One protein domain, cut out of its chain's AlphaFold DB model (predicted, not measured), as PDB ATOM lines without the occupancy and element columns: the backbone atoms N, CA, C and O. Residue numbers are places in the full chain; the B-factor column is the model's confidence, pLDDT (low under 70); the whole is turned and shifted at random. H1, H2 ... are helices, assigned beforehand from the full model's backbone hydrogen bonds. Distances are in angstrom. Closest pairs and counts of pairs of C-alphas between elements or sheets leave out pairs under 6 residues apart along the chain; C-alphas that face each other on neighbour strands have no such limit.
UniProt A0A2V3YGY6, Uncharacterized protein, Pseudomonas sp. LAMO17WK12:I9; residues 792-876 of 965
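AT A GLANCE: This is residues 792 to 876 of the 965 residues of an uncharacterized protein of Pseudomonas sp. LAMO17WK12:I9 (UniProt A0A2V3YGY6). What does the model look like at first sight? One long helix, H4, runs the length of the domain, and three short helices, H1, H2 and H3, cluster over one side of its first part, while residues 868 to 876, of which 868 to 875 belong to H4, stick out beyond them. A long loop, residues 830 to 844, leads from H3 to the first residue of H4. What is it made of, and how large is it? The printed part has 85 residues with four named helices in the order H1, H2, H3, H4 and no named strand, and its class is all helix. It is only just loose, close to compact, with a radius of gyration of the C-alphas of 14.5 A, and elongated, spanning 48 by 27 by 20 A.

HOW THE PARTS SIT: What does the first helix meet? H1, residues 792 to 802, touches H3, residues 817 to 829, at a steep tilt of 42 degrees, opposite ways; their closest C-alphas, those of Val 799 and Ile 824, are 6.1 A apart. H1 also touches H4, residues 845 to 875, with residues 848 to 853 of H4 alone; the closest C-alphas are those of Leu 798 and Gln 849, 6.5 A apart. What of the second helix? H2, residues 806 to 814, touches residues 817 to 820 of H3 alone, the closest C-alphas, those of Ala 812 and Val 820, being 6.1 A apart. H2 touches residues 853 to 863 of H4 alone, the same way at a shallow tilt of 31 degrees, the closest C-alphas, those of Leu 811 and Leu 860, being 5.8 A apart. Do the third and fourth helices touch? H3 and H4 are close but not clearly touching: their closest C-alphas, those of Ile 824 and Val 852, are 7.1 A apart. How are the backbones and the packing? In H1, H2, H3 and H4 every O i to N i+4 pair is within hydrogen-bond range. The helix packing is mostly crossed, with one of the four touching pairs at a shallow tilt.

IN THESE COORDINATES: Where does the first helix begin? C-alpha 792 of H1 is at (-165.708, 6.742, -6.131), and H1 is 15.4 A long. How long are the others? From first to last C-alpha H2 measures 12.9 A, H3 18.3 A and H4 44.4 A. Where does the last helix run? H4 goes from C-alpha 845 at (-166.147, 6.430, -20.211) to C-alpha 875 at (-126.617, 26.487, -17.983).

THE WHOLE: How far does it reach? The two C-alphas farthest apart, those of Lys 793 and Ser 876, are 48.4 A apart; without the free residues 868 to 876 the body spans 36 by 26 by 19 A. Which links are long, and is there a cut? The link from H3 to H4 is long, with 15 residues; those from H1 to H2 and from H2 to H3 are tight, and the printed part has no cut. Where is confidence low? Residues 832 to 835 and residue 846 have a pLDDT under 70, and the mean of the printed part is 82.1.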
ATOM      1  N   PRO A 792    -167.009   7.273  -6.549       78.06
ATOM      2  CA  PRO A 792    -165.708   6.742  -6.131       78.06
ATOM      3  C   PRO A 792    -165.206   5.597  -7.024       78.06
ATOM      4  O   PRO A 792    -164.040   5.577  -7.410       78.06
ATOM      5  N   LYS A 793    -166.102   4.681  -7.422       74.06
ATOM      6  CA  LYS A 793    -165.784   3.545  -8.300       74.06
ATOM      7  C   LYS A 793    -165.439   3.986  -9.727       74.06
ATOM      8  O   LYS A 793    -164.554   3.407 -10.354       74.06
ATOM      9  N   LYS A 794    -166.101   5.032 -10.232       81.44
ATOM     10  CA  LYS A 794    -165.776   5.686 -11.513       81.44
ATOM     11  C   LYS A 794    -164.378   6.297 -11.496       81.44
ATOM     12  O   LYS A 794    -163.599   6.076 -12.421       81.44
ATOM     13  N   ILE A 795    -164.044   7.008 -10.418       83.12
ATOM     14  CA  ILE A 795    -162.722   7.610 -10.214       83.12
ATOM     15  C   ILE A 795    -161.640   6.526 -10.181       83.12
ATOM     16  O   ILE A 795    -160.634   6.655 -10.870       83.12
ATOM     17  N   GLU A 796    -161.852   5.432  -9.447       76.38
ATOM     18  CA  GLU A 796    -160.904   4.312  -9.401       76.38
ATOM     19  C   GLU A 796    -160.720   3.614 -10.752       76.38
ATOM     20  O   GLU A 796    -159.597   3.233 -11.082       76.38
ATOM     21  N   LEU A 797    -161.779   3.474 -11.557       72.88
ATOM     22  CA  LEU A 797    -161.668   2.922 -12.910       72.88
ATOM     23  C   LEU A 797    -160.828   3.830 -13.823       72.88
ATOM     24  O   LEU A 797    -159.937   3.343 -14.519       72.88
ATOM     25  N   LEU A 798    -161.077   5.144 -13.808       81.38
ATOM     26  CA  LEU A 798    -160.300   6.111 -14.593       81.38
ATOM     27  C   LEU A 798    -158.835   6.148 -14.147       81.38
ATOM     28  O   LEU A 798    -157.940   6.077 -14.983       81.38
ATOM     29  N   VAL A 799    -158.579   6.182 -12.839       82.69
ATOM     30  CA  VAL A 799    -157.221   6.130 -12.281       82.69
ATOM     31  C   VAL A 799    -156.492   4.857 -12.727       82.69
ATOM     32  O   VAL A 799    -155.391   4.941 -13.267       82.69
ATOM     33  N   ASN A 800    -157.111   3.682 -12.572       74.69
ATOM     34  CA  ASN A 800    -156.477   2.411 -12.929       74.69
ATOM     35  C   ASN A 800    -156.286   2.214 -14.437       74.69
ATOM     36  O   ASN A 800    -155.316   1.573 -14.823       74.69
ATOM     37  N   THR A 801    -157.169   2.752 -15.283       70.62
ATOM     38  CA  THR A 801    -157.023   2.641 -16.746       70.62
ATOM     39  C   THR A 801    -156.062   3.672 -17.338       70.62
ATOM     40  O   THR A 801    -155.441   3.393 -18.360       70.62
ATOM     41  N   MET A 802    -155.891   4.839 -16.702       83.38
ATOM     42  CA  MET A 802    -155.084   5.938 -17.250       83.38
ATOM     43  C   MET A 802    -153.669   6.050 -16.671       83.38
ATOM     44  O   MET A 802    -152.812   6.639 -17.333       83.38
ATOM     45  N   LYS A 803    -153.373   5.480 -15.492       82.50
ATOM     46  CA  LYS A 803    -152.028   5.541 -14.878       82.50
ATOM     47  C   LYS A 803    -150.916   4.897 -15.721       82.50
ATOM     48  O   LYS A 803    -149.771   5.326 -15.647       82.50
ATOM     49  N   ASP A 804    -151.269   3.926 -16.564       80.19
ATOM     50  CA  ASP A 804    -150.345   3.224 -17.467       80.19
ATOM     51  C   ASP A 804    -150.364   3.776 -18.911       80.19
ATOM     52  O   ASP A 804    -149.684   3.252 -19.800       80.19
ATOM     53  N   SER A 805    -151.109   4.863 -19.163       80.56
ATOM     54  CA  SER A 805    -151.107   5.568 -20.455       80.56
ATOM     55  C   SER A 805    -149.710   6.090 -20.819       80.56
ATOM     56  O   SER A 805    -148.813   6.198 -19.981       80.56
ATOM     57  N   GLU A 806    -149.472   6.396 -22.096       87.88
ATOM     58  CA  GLU A 806    -148.167   6.909 -22.531       87.88
ATOM     59  C   GLU A 806    -147.770   8.235 -21.846       87.88
ATOM     60  O   GLU A 806    -146.654   8.291 -21.317       87.88
ATOM     61  N   PRO A 807    -148.641   9.259 -21.724       84.75
ATOM     62  CA  PRO A 807    -148.273  10.481 -21.014       84.75
ATOM     63  C   PRO A 807    -148.146  10.273 -19.511       84.75
ATOM     64  O   PRO A 807    -147.246  10.854 -18.919       84.75
ATOM     65  N   ALA A 808    -148.964   9.410 -18.891       86.00
ATOM     66  CA  ALA A 808    -148.801   9.077 -17.476       86.00
ATOM     67  C   ALA A 808    -147.434   8.431 -17.202       86.00
ATOM     68  O   ALA A 808    -146.740   8.834 -16.271       86.00
ATOM     69  N   ARG A 809    -146.984   7.505 -18.061       89.62
ATOM     70  CA  ARG A 809    -145.640   6.908 -17.972       89.62
ATOM     71  C   ARG A 809    -144.525   7.919 -18.247       89.62
ATOM     72  O   ARG A 809    -143.470   7.835 -17.622       89.62
ATOM     73  N   ASN A 810    -144.734   8.882 -19.145       90.38
ATOM     74  CA  ASN A 810    -143.763   9.951 -19.402       90.38
ATOM     75  C   ASN A 810    -143.698  10.977 -18.256       90.38
ATOM     76  O   ASN A 810    -142.600  11.353 -17.855       90.38
ATOM     77  N   LEU A 811    -144.830  11.347 -17.653       89.38
ATOM     78  CA  LEU A 811    -144.891  12.142 -16.422       89.38
ATOM     79  C   LEU A 811    -144.233  11.409 -15.251       89.38
ATOM     80  O   LEU A 811    -143.412  11.988 -14.552       89.38
ATOM     81  N   ALA A 812    -144.499  10.112 -15.081       89.81
ATOM     82  CA  ALA A 812    -143.908   9.304 -14.017       89.81
ATOM     83  C   ALA A 812    -142.373   9.198 -14.113       89.81
ATOM     84  O   ALA A 812    -141.727   8.984 -13.093       89.81
ATOM     85  N   ARG A 813    -141.781   9.390 -15.304       90.19
ATOM     86  CA  ARG A 813    -140.320   9.514 -15.504       90.19
ATOM     87  C   ARG A 813    -139.755  10.883 -15.102       90.19
ATOM     88  O   ARG A 813    -138.552  10.985 -14.886       90.19
ATOM     89  N   LEU A 814    -140.591  11.921 -15.056       87.44
ATOM     90  CA  LEU A 814    -140.234  13.278 -14.615       87.44
ATOM     91  C   LEU A 814    -140.576  13.521 -13.132       87.44
ATOM     92  O   LEU A 814    -140.009  14.421 -12.519       87.44
ATOM     93  N   THR A 815    -141.496  12.730 -12.573       87.69
ATOM     94  CA  THR A 815    -141.935  12.749 -11.167       87.69
ATOM     95  C   THR A 815    -141.806  11.343 -10.559       87.69
ATOM     96  O   THR A 815    -140.717  10.777 -10.579       87.69
ATOM     97  N   THR A 816    -142.894  10.748 -10.051       85.38
ATOM     98  CA  THR A 816    -143.001   9.306  -9.756       85.38
ATOM     99  C   THR A 816    -144.386   8.778 -10.179       85.38
ATOM    100  O   THR A 816    -145.294   9.590 -10.398       85.38
ATOM    101  N   PRO A 817    -144.600   7.451 -10.297       84.25
ATOM    102  CA  PRO A 817    -145.920   6.877 -10.585       84.25
ATOM    103  C   PRO A 817    -146.997   7.258  -9.557       84.25
ATOM    104  O   PRO A 817    -148.139   7.524  -9.928       84.25
ATOM    105  N   GLU A 818    -146.638   7.333  -8.275       86.44
ATOM    106  CA  GLU A 818    -147.551   7.651  -7.168       86.44
ATOM    107  C   GLU A 818    -148.044   9.099  -7.254       86.44
ATOM    108  O   GLU A 818    -149.227   9.369  -7.035       86.44
ATOM    109  N   VAL A 819    -147.154  10.028  -7.632       84.00
ATOM    110  CA  VAL A 819    -147.503  11.434  -7.886       84.00
ATOM    111  C   VAL A 819    -148.492  11.538  -9.046       84.00
ATOM    112  O   VAL A 819    -149.475  12.270  -8.937       84.00
ATOM    113  N   VAL A 820    -148.294  10.769 -10.125       85.38
ATOM    114  CA  VAL A 820    -149.216  10.747 -11.273       85.38
ATOM    115  C   VAL A 820    -150.569  10.134 -10.898       85.38
ATOM    116  O   VAL A 820    -151.603  10.715 -11.230       85.38
ATOM    117  N   GLU A 821    -150.602   9.021 -10.155       86.81
ATOM    118  CA  GLU A 821    -151.866   8.435  -9.687       86.81
ATOM    119  C   GLU A 821    -152.640   9.428  -8.803       86.81
ATOM    120  O   GLU A 821    -153.839   9.660  -9.000       86.81
ATOM    121  N   GLN A 822    -151.947  10.065  -7.854       85.06
ATOM    122  CA  GLN A 822    -152.549  11.051  -6.965       85.06
ATOM    123  C   GLN A 822    -152.998  12.310  -7.722       85.06
ATOM    124  O   GLN A 822    -154.046  12.864  -7.386       85.06
ATOM    125  N   ALA A 823    -152.273  12.741  -8.759       82.69
ATOM    126  CA  ALA A 823    -152.660  13.859  -9.618       82.69
ATOM    127  C   ALA A 823    -153.937  13.553 -10.414       82.69
ATOM    128  O   ALA A 823    -154.866  14.361 -10.387       82.69
ATOM    129  N   ILE A 824    -154.045  12.374 -11.046       83.19
ATOM    130  CA  ILE A 824    -155.280  11.934 -11.724       83.19
ATOM    131  C   ILE A 824    -156.438  11.913 -10.718       83.19
ATOM    132  O   ILE A 824    -157.488  12.507 -10.964       83.19
ATOM    133  N   ARG A 825    -156.235  11.295  -9.546       87.88
ATOM    134  CA  ARG A 825    -157.268  11.183  -8.510       87.88
ATOM    135  C   ARG A 825    -157.727  12.552  -7.998       87.88
ATOM    136  O   ARG A 825    -158.930  12.782  -7.948       87.88
ATOM    137  N   ARG A 826    -156.803  13.473  -7.685       82.50
ATOM    138  CA  ARG A 826    -157.108  14.852  -7.247       82.50
ATOM    139  C   ARG A 826    -157.808  15.666  -8.337       82.50
ATOM    140  O   ARG A 826    -158.795  16.326  -8.043       82.50
ATOM    141  N   ASN A 827    -157.372  15.572  -9.595       80.31
ATOM    142  CA  ASN A 827    -158.032  16.230 -10.731       80.31
ATOM    143  C   ASN A 827    -159.499  15.791 -10.902       80.31
ATOM    144  O   ASN A 827    -160.352  16.587 -11.313       80.31
ATOM    145  N   LEU A 828    -159.799  14.531 -10.572       84.56
ATOM    146  CA  LEU A 828    -161.155  13.993 -10.581       84.56
ATOM    147  C   LEU A 828    -161.943  14.391  -9.321       84.56
ATOM    148  O   LEU A 828    -163.064  14.877  -9.462       84.56
ATOM    149  N   THR A 829    -161.386  14.270  -8.110       84.38
ATOM    150  CA  THR A 829    -162.112  14.536  -6.848       84.38
ATOM    151  C   THR A 829    -162.248  16.011  -6.470       84.38
ATOM    152  O   THR A 829    -163.199  16.349  -5.766       84.38
ATOM    153  N   LEU A 830    -161.329  16.880  -6.897       78.69
ATOM    154  CA  LEU A 830    -161.277  18.289  -6.493       78.69
ATOM    155  C   LEU A 830    -161.739  19.227  -7.616       78.69
ATOM    156  O   LEU A 830    -161.564  18.939  -8.806       78.69
ATOM    157  N   ASP A 831    -162.361  20.338  -7.236       70.62
ATOM    158  CA  ASP A 831    -162.674  21.462  -8.120       70.62
ATOM    159  C   ASP A 831    -161.442  22.359  -8.375       70.62
ATOM    160  O   ASP A 831    -160.310  22.016  -8.029       70.62
ATOM    161  N   PHE A 832    -161.644  23.505  -9.032       65.12
ATOM    162  CA  PHE A 832    -160.558  24.431  -9.359       65.12
ATOM    163  C   PHE A 832    -160.008  25.202  -8.145       65.12
ATOM    164  O   PHE A 832    -158.886  25.704  -8.217       65.12
ATOM    165  N   GLU A 833    -160.751  25.269  -7.035       61.25
ATOM    166  CA  GLU A 833    -160.335  25.913  -5.781       61.25
ATOM    167  C   GLU A 833    -159.653  24.935  -4.810       61.25
ATOM    168  O   GLU A 833    -159.067  25.359  -3.811       61.25
ATOM    169  N   GLY A 834    -159.692  23.634  -5.118       63.22
ATOM    170  CA  GLY A 834    -159.156  22.563  -4.282       63.22
ATOM    171  C   GLY A 834    -160.164  21.965  -3.306       63.22
ATOM    172  O   GLY A 834    -159.790  21.115  -2.497       63.22
ATOM    173  N   THR A 835    -161.435  22.359  -3.384       68.38
ATOM    174  CA  THR A 835    -162.520  21.770  -2.598       68.38
ATOM    175  C   THR A 835    -162.981  20.446  -3.200       68.38
ATOM    176  O   THR A 835    -162.918  20.223  -4.409       68.38
ATOM    177  N   ALA A 836    -163.448  19.528  -2.351       75.88
ATOM    178  CA  ALA A 836    -163.997  18.256  -2.809       75.88
ATOM    179  C   ALA A 836    -165.304  18.482  -3.587       75.88
ATOM    180  O   ALA A 836    -166.239  19.103  -3.074       75.88
ATOM    181  N   LYS A 837    -165.390  17.944  -4.808       79.06
ATOM    182  CA  LYS A 837    -166.598  18.027  -5.634       79.06
ATOM    183  C   LYS A 837    -167.765  17.340  -4.928       79.06
ATOM    184  O   LYS A 837    -167.726  16.146  -4.649       79.06
ATOM    185  N   THR A 838    -168.832  18.097  -4.690       74.75
ATOM    186  CA  THR A 838    -170.098  17.593  -4.127       74.75
ATOM    187  C   THR A 838    -171.080  17.115  -5.199       74.75
ATOM    188  O   THR A 838    -172.120  16.546  -4.874       74.75
ATOM    189  N   ARG A 839    -170.771  17.355  -6.480       73.94
ATOM    190  CA  ARG A 839    -171.547  16.936  -7.653       73.94
ATOM    191  C   ARG A 839    -170.592  16.543  -8.775       73.94
ATOM    192  O   ARG A 839    -169.623  17.257  -9.027       73.94
ATOM    193  N   PHE A 840    -170.895  15.446  -9.462       82.56
ATOM    194  CA  PHE A 840    -170.147  14.963 -10.620       82.56
ATOM    195  C   PHE A 840    -171.065  14.901 -11.846       82.56
ATOM    196  O   PHE A 840    -172.170  14.365 -11.771       82.56
ATOM    197  N   SER A 841    -170.602  15.434 -12.976       82.31
ATOM    198  CA  SER A 841    -171.281  15.386 -14.276       82.31
ATOM    199  C   SER A 841    -170.498  14.473 -15.222       82.31
ATOM    200  O   SER A 841    -169.700  14.942 -16.028       82.31
ATOM    201  N   TRP A 842    -170.676  13.161 -15.068       82.69
ATOM    202  CA  TRP A 842    -169.957  12.161 -15.861       82.69
ATOM    203  C   TRP A 842    -170.547  12.002 -17.268       82.69
ATOM    204  O   TRP A 842    -171.730  11.682 -17.404       82.69
ATOM    205  N   GLY A 843    -169.708  12.137 -18.297       79.62
ATOM    206  CA  GLY A 843    -170.005  11.750 -19.677       79.62
ATOM    207  C   GLY A 843    -169.866  10.238 -19.918       79.62
ATOM    208  O   GLY A 843    -169.997   9.427 -18.998       79.62
ATOM    209  N   GLU A 844    -169.592   9.825 -21.160       74.31
ATOM    210  CA  GLU A 844    -169.210   8.431 -21.456       74.31
ATOM    211  C   GLU A 844    -167.767   8.132 -21.023       74.31
ATOM    212  O   GLU A 844    -166.904   9.004 -21.102       74.31
ATOM    213  N   LEU A 845    -167.477   6.875 -20.656       75.06
ATOM    214  CA  LEU A 845    -166.147   6.430 -20.211       75.06
ATOM    215  C   LEU A 845    -165.023   6.855 -21.171       75.06
ATOM    216  O   LEU A 845    -163.998   7.355 -20.721       75.06
ATOM    217  N   ALA A 846    -165.224   6.709 -22.483       68.88
ATOM    218  CA  ALA A 846    -164.237   7.114 -23.486       68.88
ATOM    219  C   ALA A 846    -164.003   8.639 -23.514       68.88
ATOM    220  O   ALA A 846    -162.872   9.088 -23.695       68.88
ATOM    221  N   GLY A 847    -165.052   9.440 -23.291       74.50
ATOM    222  CA  GLY A 847    -164.952  10.897 -23.188       74.50
ATOM    223  C   GLY A 847    -164.202  11.333 -21.928       74.50
ATOM    224  O   GLY A 847    -163.344  12.210 -21.993       74.50
ATOM    225  N   GLU A 848    -164.456  10.669 -20.800       84.50
ATOM    226  CA  GLU A 848    -163.750  10.902 -19.535       84.50
ATOM    227  C   GLU A 848    -162.278  10.471 -19.603       84.50
ATOM    228  O   GLU A 848    -161.391  11.216 -19.187       84.50
ATOM    229  N   GLN A 849    -161.981   9.319 -20.213       80.31
ATOM    230  CA  GLN A 849    -160.607   8.900 -20.502       80.31
ATOM    231  C   GLN A 849    -159.895   9.919 -21.402       80.31
ATOM    232  O   GLN A 849    -158.768  10.307 -21.102       80.31
ATOM    233  N   ALA A 850    -160.562  10.443 -22.436       77.38
ATOM    234  CA  ALA A 850    -160.025  11.512 -23.280       77.38
ATOM    235  C   ALA A 850    -159.860  12.858 -22.539       77.38
ATOM    236  O   ALA A 850    -158.987  13.652 -22.893       77.38
ATOM    237  N   GLN A 851    -160.659  13.150 -21.506       82.06
ATOM    238  CA  GLN A 851    -160.434  14.303 -20.624       82.06
ATOM    239  C   GLN A 851    -159.212  14.104 -19.719       82.06
ATOM    240  O   GLN A 851    -158.389  15.012 -19.610       82.06
ATOM    241  N   VAL A 852    -159.062  12.929 -19.098       82.06
ATOM    242  CA  VAL A 852    -157.891  12.594 -18.268       82.06
ATOM    243  C   VAL A 852    -156.614  12.615 -19.113       82.06
ATOM    244  O   VAL A 852    -155.640  13.251 -18.721       82.06
ATOM    245  N   GLN A 853    -156.648  12.008 -20.302       83.31
ATOM    246  CA  GLN A 853    -155.566  12.019 -21.288       83.31
ATOM    247  C   GLN A 853    -155.130  13.453 -21.630       83.31
ATOM    248  O   GLN A 853    -153.973  13.799 -21.412       83.31
ATOM    249  N   ARG A 854    -156.064  14.322 -22.054       80.19
ATOM    250  CA  ARG A 854    -155.770  15.735 -22.375       80.19
ATOM    251  C   ARG A 854    -155.122  16.501 -21.218       80.19
ATOM    252  O   ARG A 854    -154.285  17.368 -21.460       80.19
ATOM    253  N   ARG A 855    -155.500  16.205 -19.967       82.69
ATOM    254  CA  ARG A 855    -154.873  16.810 -18.779       82.69
ATOM    255  C   ARG A 855    -153.443  16.312 -18.586       82.69
ATOM    256  O   ARG A 855    -152.556  17.136 -18.411       82.69
ATOM    257  N   LEU A 856    -153.213  15.002 -18.692       85.12
ATOM    258  CA  LEU A 856    -151.872  14.414 -18.603       85.12
ATOM    259  C   LEU A 856    -150.943  14.937 -19.711       85.12
ATOM    260  O   LEU A 856    -149.789  15.244 -19.435       85.12
ATOM    261  N   ASP A 857    -151.444  15.099 -20.937       83.44
ATOM    262  CA  ASP A 857    -150.697  15.708 -22.045       83.44
ATOM    263  C   ASP A 857    -150.331  17.178 -21.746       83.44
ATOM    264  O   ASP A 857    -149.181  17.583 -21.923       83.44
ATOM    265  N   SER A 858    -151.274  17.970 -21.221       83.25
ATOM    266  CA  SER A 858    -151.044  19.367 -20.807       83.25
ATOM    267  C   SER A 858    -150.010  19.491 -19.679       83.25
ATOM    268  O   SER A 858    -149.076  20.295 -19.761       83.25
ATOM    269  N   ASP A 859    -150.139  18.663 -18.638       82.81
ATOM    270  CA  ASP A 859    -149.221  18.646 -17.499       82.81
ATOM    271  C   ASP A 859    -147.816  18.174 -17.938       82.81
ATOM    272  O   ASP A 859    -146.806  18.715 -17.477       82.81
ATOM    273  N   LEU A 860    -147.724  17.235 -18.894       85.31
ATOM    274  CA  LEU A 860    -146.460  16.772 -19.481       85.31
ATOM    275  C   LEU A 860    -145.754  17.870 -20.284       85.31
ATOM    276  O   LEU A 860    -144.539  18.032 -20.145       85.31
ATOM    277  N   VAL A 861    -146.481  18.629 -21.109       85.44
ATOM    278  CA  VAL A 861    -145.915  19.774 -21.846       85.44
ATOM    279  C   VAL A 861    -145.377  20.813 -20.864       85.44
ATOM    280  O   VAL A 861    -144.196  21.155 -20.926       85.44
ATOM    281  N   ARG A 862    -146.192  21.229 -19.886       82.31
ATOM    282  CA  ARG A 862    -145.791  22.216 -18.872       82.31
ATOM    283  C   ARG A 862    -144.554  21.795 -18.086       82.31
ATOM    284  O   ARG A 862    -143.643  22.600 -17.912       82.31
ATOM    285  N   LEU A 863    -144.492  20.546 -17.623       85.88
ATOM    286  CA  LEU A 863    -143.353  20.074 -16.838       85.88
ATOM    287  C   LEU A 863    -142.071  19.981 -17.683       85.88
ATOM    288  O   LEU A 863    -140.982  20.262 -17.180       85.88
ATOM    289  N   ASN A 864    -142.178  19.642 -18.972       87.62
ATOM    290  CA  ASN A 864    -141.046  19.704 -19.899       87.62
ATOM    291  C   ASN A 864    -140.575  21.147 -20.138       87.62
ATOM    292  O   ASN A 864    -139.370  21.396 -20.077       87.62
ATOM    293  N   ASP A 865    -141.491  22.098 -20.336       86.56
ATOM    294  CA  ASP A 865    -141.165  23.517 -20.524       86.56
ATOM    295  C   ASP A 865    -140.509  24.130 -19.278       86.56
ATOM    296  O   ASP A 865    -139.478  24.804 -19.386       86.56
ATOM    297  N   THR A 866    -141.035  23.837 -18.083       86.50
ATOM    298  CA  THR A 866    -140.433  24.239 -16.803       86.50
ATOM    299  C   THR A 866    -139.043  23.627 -16.637       86.50
ATOM    300  O   THR A 866    -138.092  24.349 -16.339       86.50
ATOM    301  N   ASN A 867    -138.864  22.331 -16.920       87.00
ATOM    302  CA  ASN A 867    -137.546  21.690 -16.879       87.00
ATOM    303  C   ASN A 867    -136.561  22.299 -17.897       87.00
ATOM    304  O   ASN A 867    -135.390  22.503 -17.575       87.00
ATOM    305  N   ALA A 868    -137.015  22.643 -19.103       86.81
ATOM    306  CA  ALA A 868    -136.203  23.324 -20.112       86.81
ATOM    307  C   ALA A 868    -135.877  24.781 -19.725       86.81
ATOM    308  O   ALA A 868    -134.821  25.304 -20.086       86.81
ATOM    309  N   HIS A 869    -136.752  25.462 -18.985       89.06
ATOM    310  CA  HIS A 869    -136.471  26.782 -18.422       89.06
ATOM    311  C   HIS A 869    -135.464  26.713 -17.268       89.06
ATOM    312  O   HIS A 869    -134.470  27.437 -17.294       89.06
ATOM    313  N   MET A 870    -135.651  25.789 -16.324       87.31
ATOM    314  CA  MET A 870    -134.726  25.575 -15.207       87.31
ATOM    315  C   MET A 870    -133.333  25.161 -15.690       87.31
ATOM    316  O   MET A 870    -132.344  25.704 -15.205       87.31
ATOM    317  N   ARG A 871    -133.232  24.288 -16.705       89.19
ATOM    318  CA  ARG A 871    -131.945  23.975 -17.355       89.19
ATOM    319  C   ARG A 871    -131.280  25.222 -17.934       89.19
ATOM    320  O   ARG A 871    -130.134  25.472 -17.604       89.19
ATOM    321  N   ARG A 872    -132.007  26.079 -18.666       90.38
ATOM    322  CA  ARG A 872    -131.456  27.360 -19.159       90.38
ATOM    323  C   ARG A 872    -130.945  28.275 -18.038       90.38
ATOM    324  O   ARG A 872    -129.946  28.952 -18.246       90.38
ATOM    325  N   ILE A 873    -131.589  28.292 -16.867       90.81
ATOM    326  CA  ILE A 873    -131.106  29.046 -15.694       90.81
ATOM    327  C   ILE A 873    -129.826  28.418 -15.118       90.81
ATOM    328  O   ILE A 873    -128.932  29.148 -14.703       90.81
ATOM    329  N   LEU A 874    -129.709  27.089 -15.096       88.12
ATOM    330  CA  LEU A 874    -128.510  26.391 -14.611       88.12
ATOM    331  C   LEU A 874    -127.328  26.507 -15.591       88.12
ATOM    332  O   LEU A 874    -126.204  26.764 -15.166       88.12
ATOM    333  N   ASP A 875    -127.594  26.377 -16.892       92.12
ATOM    334  CA  ASP A 875    -126.617  26.487 -17.983       92.12
ATOM    335  C   ASP A 875    -126.179  27.943 -18.231       92.12
ATOM    336  O   ASP A 875    -125.126  28.205 -18.815       92.12
ATOM    337  N   SER A 876    -126.994  28.922 -17.829       90.62
ATOM    338  CA  SER A 876    -126.706  30.357 -17.950       90.62
ATOM    339  C   SER A 876    -127.288  31.144 -16.765       90.62
ATOM    340  O   SER A 876    -128.308  31.825 -16.914       90.62
TER     341      SER A 876